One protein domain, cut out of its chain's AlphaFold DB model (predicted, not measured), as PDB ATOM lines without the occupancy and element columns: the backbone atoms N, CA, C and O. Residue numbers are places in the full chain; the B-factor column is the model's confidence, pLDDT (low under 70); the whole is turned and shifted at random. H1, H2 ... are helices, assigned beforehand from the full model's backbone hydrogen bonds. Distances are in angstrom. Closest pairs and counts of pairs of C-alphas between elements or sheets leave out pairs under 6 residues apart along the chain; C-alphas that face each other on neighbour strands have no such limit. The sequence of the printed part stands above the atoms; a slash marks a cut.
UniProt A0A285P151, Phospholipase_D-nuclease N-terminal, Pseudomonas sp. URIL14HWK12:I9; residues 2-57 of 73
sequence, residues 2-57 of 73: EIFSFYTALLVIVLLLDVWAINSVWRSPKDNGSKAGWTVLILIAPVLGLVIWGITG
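What this domain is: This is residues 2 to 57 of the 73 residues of the protein "Phospholipase_D-nuclease N-terminal" of Pseudomonas sp. URIL14HWK12:I9 (UniProt A0A285P151). Long helix H1 and shorter H2, folded back beside its later part, make a hairpin, with H3 packed slantwise on both. Residues 2 to 10 of H1 stick out. The 56 printed residues, with three named helices in the order H1, H2, H3, form an all-helix, up-and-down bundle, each helix running against the one before. It is only just loose, close to compact: radius of gyration of the C-alphas 12.5 A, spans 44 by 17 by 16 A.

Where its parts are: H1, residues 2 to 26, runs 36.8 A from C-alpha 2 at (12.872, 33.579, 94.885). H2 is residues 32 to 44. H3, residues 46 to 56, ends at C-alpha 56, (-2.192, 7.307, 113.408).

How they stand to each other: H1, with residues 18 to 26 alone, touches H2 at a shallow tilt of 4 degrees, opposite ways; the closest C-alphas, Ile 22 and Thr 39, are 5.8 A apart. H2 and H3 touch as a hairpin at a steep 42 degrees. Every O i to N i+4 pair in H1, H2 and H3 is within hydrogen-bond range.

The domain as a whole: The printed part has no cut, and no printed residue is under pLDDT 70.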
ATOM      1  N   GLU A   2      12.495  34.457  93.748       85.25
ATOM      2  CA  GLU A   2      12.872  33.579  94.885       85.25
ATOM      3  C   GLU A   2      11.722  32.823  95.575       85.25
ATOM      4  O   GLU A   2      11.799  31.620  95.814       85.25
ATOM      5  N   ILE A   3      10.616  33.513  95.864       92.19
ATOM      6  CA  ILE A   3       9.481  32.940  96.603       92.19
ATOM      7  C   ILE A   3       8.833  31.770  95.837       92.19
ATOM      8  O   ILE A   3       8.445  30.764  96.426       92.19
ATOM      9  N   PHE A   4       8.746  31.877  94.509       89.62
ATOM     10  CA  PHE A   4       8.154  30.841  93.663       89.62
ATOM     11  C   PHE A   4       9.007  29.564  93.653       89.62
ATOM     12  O   PHE A   4       8.474  28.457  93.759       89.62
ATOM     13  N   SER A   5      10.333  29.716  93.598       92.69
ATOM     14  CA  SER A   5      11.282  28.601  93.693       92.69
ATOM     15  C   SER A   5      11.161  27.872  95.032       92.69
ATOM     16  O   SER A   5      11.131  26.642  95.062       92.69
ATOM     17  N   PHE A   6      11.010  28.618  96.131       94.88
ATOM     18  CA  PHE A   6      10.808  28.042  97.460       94.88
ATOM     19  C   PHE A   6       9.517  27.216  97.551       94.88
ATOM     20  O   PHE A   6       9.553  26.060  97.974       94.88
ATOM     21  N   TYR A   7       8.381  27.764  97.103       95.25
ATOM     22  CA  TYR A   7       7.110  27.029  97.113       95.25
ATOM     23  C   TYR A   7       7.144  25.787  96.220       95.25
ATOM     24  O   TYR A   7       6.609  24.746  96.598       95.25
ATOM     25  N   THR A   8       7.809  25.871  95.067       96.19
ATOM     26  CA  THR A   8       7.978  24.726  94.164       96.19
ATOM     27  C   THR A   8       8.783  23.613  94.832       96.19
ATOM     28  O   THR A   8       8.371  22.455  94.802       96.19
ATOM     29  N   ALA A   9       9.896  23.949  95.491       96.44
ATOM     30  CA  ALA A   9      10.695  22.972  96.227       96.44
ATOM     31  C   ALA A   9       9.894  22.318  97.366       96.44
ATOM     32  O   ALA A   9       9.932  21.097  97.525       96.44
ATOM     33  N   LEU A  10       9.119  23.108  98.119       96.50
ATOM     34  CA  LEU A  10       8.266  22.597  99.193       96.50
ATOM     35  C   LEU A  10       7.203  21.622  98.666       96.50
ATOM     36  O   LEU A  10       7.009  20.559  99.252       96.50
ATOM     37  N   LEU A  11       6.558  21.953  97.546       96.50
ATOM     38  CA  LEU A  11       5.580  21.084  96.890       96.50
ATOM     39  C   LEU A  11       6.204  19.736  96.517       96.50
ATOM     40  O   LEU A  11       5.631  18.691  96.817       96.50
ATOM     41  N   VAL A  12       7.396  19.746  95.915       97.50
ATOM     42  CA  VAL A  12       8.106  18.513  95.539       97.50
ATOM     43  C   VAL A  12       8.418  17.662  96.768       97.50
ATOM     44  O   VAL A  12       8.203  16.452  96.741       97.50
ATOM     45  N   ILE A  13       8.871  18.277  97.863       98.06
ATOM     46  CA  ILE A  13       9.139  17.563  99.119       98.06
ATOM     47  C   ILE A  13       7.861  16.909  99.655       98.06
ATOM     48  O   ILE A  13       7.890  15.733 100.014       98.06
ATOM     49  N   VAL A  14       6.743  17.640  99.683       97.75
ATOM     50  CA  VAL A  14       5.452  17.105 100.138       97.75
ATOM     51  C   VAL A  14       5.026  15.912  99.281       97.75
ATOM     52  O   VAL A  14       4.714  14.864  99.835       97.75
ATOM     53  N   LEU A  15       5.131  16.006  97.953       97.69
ATOM     54  CA  LEU A  15       4.799  14.889  97.062       97.69
ATOM     55  C   LEU A  15       5.676  13.651  97.297       97.69
ATOM     56  O   LEU A  15       5.185  12.523  97.260       97.69
ATOM     57  N   LEU A  16       6.974  13.833  97.553       98.44
ATOM     58  CA  LEU A  16       7.865  12.714  97.879       98.44
ATOM     59  C   LEU A  16       7.463  12.042  99.200       98.44
ATOM     60  O   LEU A  16       7.484  10.811  99.301       98.44
ATOM     61  N   LEU A  17       7.067  12.836 100.199       98.38
ATOM     62  CA  LEU A  17       6.553  12.327 101.469       98.38
ATOM     63  C   LEU A  17       5.217  11.602 101.292       98.38
ATOM     64  O   LEU A  17       5.040  10.543 101.895       98.38
ATOM     65  N   ASP A  18       4.318  12.103 100.440       98.19
ATOM     66  CA  ASP A  18       3.044  11.447 100.123       98.19
ATOM     67  C   ASP A  18       3.275  10.057  99.531       98.19
ATOM     68  O   ASP A  18       2.713   9.070 100.011       98.19
ATOM     69  N   VAL A  19       4.162   9.945  98.536       98.25
ATOM     70  CA  VAL A  19       4.516   8.656  97.919       98.25
ATOM     71  C   VAL A  19       5.090   7.691  98.958       98.25
ATOM     72  O   VAL A  19       4.727   6.510  98.987       98.25
ATOM     73  N   TRP A  20       5.960   8.180  99.842       97.50
ATOM     74  CA  TRP A  20       6.519   7.373 100.921       97.50
ATOM     75  C   TRP A  20       5.450   6.901 101.920       97.50
ATOM     76  O   TRP A  20       5.420   5.714 102.272       97.50
ATOM     77  N   ALA A  21       4.554   7.792 102.344       97.69
ATOM     78  CA  ALA A  21       3.460   7.479 103.256       97.69
ATOM     79  C   ALA A  21       2.501   6.453 102.638       97.69
ATOM     80  O   ALA A  21       2.199   5.438 103.270       97.69
ATOM     81  N   ILE A  22       2.113   6.643 101.374       97.50
ATOM     82  CA  ILE A  22       1.292   5.695 100.615       97.50
ATOM     83  C   ILE A  22       1.990   4.333 100.559       97.50
ATOM     84  O   ILE A  22       1.410   3.332 100.977       97.50
ATOM     85  N   ASN A  23       3.259   4.261 100.149       97.44
ATOM     86  CA  ASN A  23       3.999   2.994 100.137       97.44
ATOM     87  C   ASN A  23       4.002   2.303 101.520       97.44
ATOM     88  O   ASN A  23       3.809   1.089 101.626       97.44
ATOM     89  N   SER A  24       4.157   3.069 102.601       96.31
ATOM     90  CA  SER A  24       4.088   2.546 103.970       96.31
ATOM     91  C   SER A  24       2.703   1.986 104.333       96.31
ATOM     92  O   SER A  24       2.618   0.893 104.906       96.31
ATOM     93  N   VAL A  25       1.622   2.667 103.926       97.00
ATOM     94  CA  VAL A  25       0.234   2.185 104.058       97.00
ATOM     95  C   VAL A  25       0.054   0.856 103.328       97.00
ATOM     96  O   VAL A  25      -0.488  -0.096 103.898       97.00
ATOM     97  N   TRP A  26       0.540   0.745 102.091       96.19
ATOM     98  CA  TRP A  26       0.361  -0.458 101.274       96.19
ATOM     99  C   TRP A  26       1.164  -1.662 101.782       96.19
ATOM    100  O   TRP A  26       0.687  -2.796 101.672       96.19
ATOM    101  N   ARG A  27       2.304  -1.425 102.442       94.81
ATOM    102  CA  ARG A  27       3.085  -2.453 103.155       94.81
ATOM    103  C   ARG A  27       2.472  -2.894 104.488       94.81
ATOM    104  O   ARG A  27       2.947  -3.861 105.084       94.81
ATOM    105  N   SER A  28       1.452  -2.200 104.986       93.75
ATOM    106  CA  SER A  28       0.796  -2.559 106.244       93.75
ATOM    107  C   SER A  28      -0.078  -3.822 106.112       93.75
ATOM    108  O   SER A  28      -0.554  -4.141 105.017       93.75
ATOM    109  N   PRO A  29      -0.351  -4.534 107.224       92.44
ATOM    110  CA  PRO A  29      -1.243  -5.696 107.239       92.44
ATOM    111  C   PRO A  29      -2.742  -5.328 107.222       92.44
ATOM    112  O   PRO A  29      -3.577  -6.183 107.497       92.44
ATOM    113  N   LYS A  30      -3.100  -4.064 106.946       94.31
ATOM    114  CA  LYS A  30      -4.497  -3.622 106.828       94.31
ATOM    115  C   LYS A  30      -5.161  -4.185 105.565       94.31
ATOM    116  O   LYS A  30      -4.486  -4.531 104.595       94.31
ATOM    117  N   ASP A  31      -6.487  -4.236 105.584       96.50
ATOM    118  CA  ASP A  31      -7.311  -4.609 104.437       96.50
ATOM    119  C   ASP A  31      -7.249  -3.555 103.314       96.50
ATOM    120  O   ASP A  31      -6.826  -2.410 103.514       96.50
ATOM    121  N   ASN A  32      -7.688  -3.942 102.114       96.69
ATOM    122  CA  ASN A  32      -7.614  -3.086 100.928       96.69
ATOM    123  C   ASN A  32      -8.485  -1.826 101.044       96.69
ATOM    124  O   ASN A  32      -8.084  -0.778 100.537       96.69
ATOM    125  N   GLY A  33      -9.631  -1.896 101.733       97.88
ATOM    126  CA  GLY A  33     -10.515  -0.746 101.937       97.88
ATOM    127  C   GLY A  33      -9.841   0.330 102.785       97.88
ATOM    128  O   GLY A  33      -9.777   1.491 102.379       97.88
ATOM    129  N   SER A  34      -9.230  -0.072 103.904       96.56
ATOM    130  CA  SER A  34      -8.426   0.837 104.731       96.56
ATOM    131  C   SER A  34      -7.273   1.467 103.943       96.56
ATOM    132  O   SER A  34      -7.051   2.673 104.036       96.56
ATOM    133  N   LYS A  35      -6.533   0.673 103.156       97.38
ATOM    134  CA  LYS A  35      -5.402   1.173 102.352       97.38
ATOM    135  C   LYS A  35      -5.844   2.199 101.310       97.38
ATOM    136  O   LYS A  35      -5.202   3.243 101.170       97.38
ATOM    137  N   ALA A  36      -6.950   1.925 100.621       98.12
ATOM    138  CA  ALA A  36      -7.538   2.848  99.660       98.12
ATOM    139  C   ALA A  36      -7.984   4.152 100.341       98.12
ATOM    140  O   ALA A  36      -7.617   5.227  99.871       98.12
ATOM    141  N   GLY A  37      -8.675   4.071 101.484       98.12
ATOM    142  CA  GLY A  37      -9.108   5.248 102.244       98.12
ATOM    143  C   GLY A  37      -7.945   6.145 102.679       98.12
ATOM    144  O   GLY A  37      -7.987   7.355 102.474       98.12
ATOM    145  N   TRP A  38      -6.862   5.556 103.195       97.94
ATOM    146  CA  TRP A  38      -5.644   6.299 103.541       97.94
ATOM    147  C   TRP A  38      -4.961   6.926 102.323       97.94
ATOM    148  O   TRP A  38      -4.505   8.063 102.401       97.94
ATOM    149  N   THR A  39      -4.914   6.209 101.197       97.94
ATOM    150  CA  THR A  39      -4.348   6.738  99.946       97.94
ATOM    151  C   THR A  39      -5.138   7.958  99.469       97.94
ATOM    152  O   THR A  39      -4.546   8.984  99.154       97.94
ATOM    153  N   VAL A  40      -6.472   7.876  99.478       98.38
ATOM    154  CA  VAL A  40      -7.358   8.989  99.101       98.38
ATOM    155  C   VAL A  40      -7.187  10.181 100.045       98.38
ATOM    156  O   VAL A  40      -7.066  11.307  99.571       98.38
ATOM    157  N   LEU A  41      -7.123   9.946 101.360       98.12
ATOM    158  CA  LEU A  41      -6.918  11.007 102.350       98.12
ATOM    159  C   LEU A  41      -5.613  11.780 102.101       98.12
ATOM    160  O   LEU A  41      -5.629  13.009 102.106       98.12
ATOM    161  N   ILE A  42      -4.507  11.067 101.868       97.94
ATOM    162  CA  ILE A  42      -3.193  11.671 101.604       97.94
ATOM    163  C   ILE A  42      -3.220  12.463 100.289       97.94
ATOM    164  O   ILE A  42      -2.799  13.610 100.266       97.94
ATOM    165  N   LEU A  43      -3.784  11.910  99.210       97.31
ATOM    166  CA  LEU A  43      -3.804  12.591  97.909       97.31
ATOM    167  C   LEU A  43      -4.710  13.832  97.873       97.31
ATOM    168  O   LEU A  43      -4.377  14.809  97.204       97.31
ATOM    169  N   ILE A  44      -5.856  13.803  98.560       97.81
ATOM    170  CA  ILE A  44      -6.796  14.937  98.588       97.81
ATOM    171  C   ILE A  44      -6.287  16.051  99.503       97.81
ATOM    172  O   ILE A  44      -6.462  17.231  99.201       97.81
ATOM    173  N   ALA A  45      -5.665  15.686 100.622       97.88
ATOM    174  CA  ALA A  45      -5.174  16.634 101.605       97.88
ATOM    175  C   ALA A  45      -3.703  16.329 101.931       97.88
ATOM    176  O   ALA A  45      -3.447  15.791 102.998       97.88
ATOM    177  N   PRO A  46      -2.729  16.702 101.081       96.69
ATOM    178  CA  PRO A  46      -1.327  16.280 101.209       96.69
ATOM    179  C   PRO A  46      -0.735  16.530 102.596       96.69
ATOM    180  O   PRO A  46      -0.378  15.619 103.337       96.69
ATOM    181  N   VAL A  47      -0.739  17.793 103.026       97.88
ATOM    182  CA  VAL A  47      -0.125  18.189 104.299       97.88
ATOM    183  C   VAL A  47      -0.888  17.611 105.496       97.88
ATOM    184  O   VAL A  47      -0.287  17.036 106.400       97.88
ATOM    185  N   LEU A  48      -2.218  17.732 105.508       98.00
ATOM    186  CA  LEU A  48      -3.055  17.237 106.609       98.00
ATOM    187  C   LEU A  48      -3.064  15.706 106.684       98.00
ATOM    188  O   LEU A  48      -2.943  15.138 107.764       98.00
ATOM    189  N   GLY A  49      -3.173  15.043 105.541       97.75
ATOM    190  CA  GLY A  49      -3.127  13.599 105.380       97.75
ATOM    191  C   GLY A  49      -1.795  13.030 105.851       97.75
ATOM    192  O   GLY A  49      -1.809  12.068 106.617       97.75
ATOM    193  N   LEU A  50      -0.668  13.669 105.514       97.81
ATOM    194  CA  LEU A  50       0.648  13.312 106.055       97.81
ATOM    195  C   LEU A  50       0.730  13.475 107.572       97.81
ATOM    196  O   LEU A  50       1.279  12.598 108.234       97.81
ATOM    197  N   VAL A  51       0.178  14.551 108.139       98.06
ATOM    198  CA  VAL A  51       0.160  14.755 109.598       98.06
ATOM    199  C   VAL A  51      -0.672  13.671 110.289       98.06
ATOM    200  O   VAL A  51      -0.194  13.017 111.216       98.06
ATOM    201  N   ILE A  52      -1.894  13.429 109.810       97.88
ATOM    202  CA  ILE A  52      -2.804  12.423 110.373       97.88
ATOM    203  C   ILE A  52      -2.189  11.021 110.255       97.88
ATOM    204  O   ILE A  52      -2.179  10.259 111.229       97.88
ATOM    205  N   TRP A  53      -1.623  10.691 109.092       97.31
ATOM    206  CA  TRP A  53      -0.916   9.433 108.864       97.31
ATOM    207  C   TRP A  53       0.362   9.328 109.716       97.31
ATOM    208  O   TRP A  53       0.679   8.265 110.249       97.31
ATOM    209  N   GLY A  54       1.074  10.432 109.928       95.94
ATOM    210  CA  GLY A  54       2.255  10.480 110.783       95.94
ATOM    211  C   GLY A  54       1.949  10.062 112.222       95.94
ATOM    212  O   GLY A  54       2.762   9.372 112.837       95.94
ATOM    213  N   ILE A  55       0.766  10.407 112.730       96.56
ATOM    214  CA  ILE A  55       0.355  10.113 114.110       96.56
ATOM    215  C   ILE A  55      -0.342   8.749 114.215       96.56
ATOM    216  O   ILE A  55      -0.063   7.977 115.128       96.56
ATOM    217  N   THR A  56      -1.253   8.446 113.289       95.56
ATOM    218  CA  THR A  56      -2.192   7.307 113.408       95.56
ATOM    219  C   THR A  56      -2.147   6.334 112.232       95.56
ATOM    220  O   THR A  56      -2.817   5.300 112.236       95.56
ATOM    221  N   GLY A  57      -1.365   6.660 111.208       91.94
ATOM    222  CA  GLY A  57      -1.330   5.940 109.950       91.94
ATOM    223  C   GLY A  57      -0.737   4.540 110.075       91.94
ATOM    224  O   GLY A  57       0.207   4.312 110.840       91.94
TER     225      GLY A  57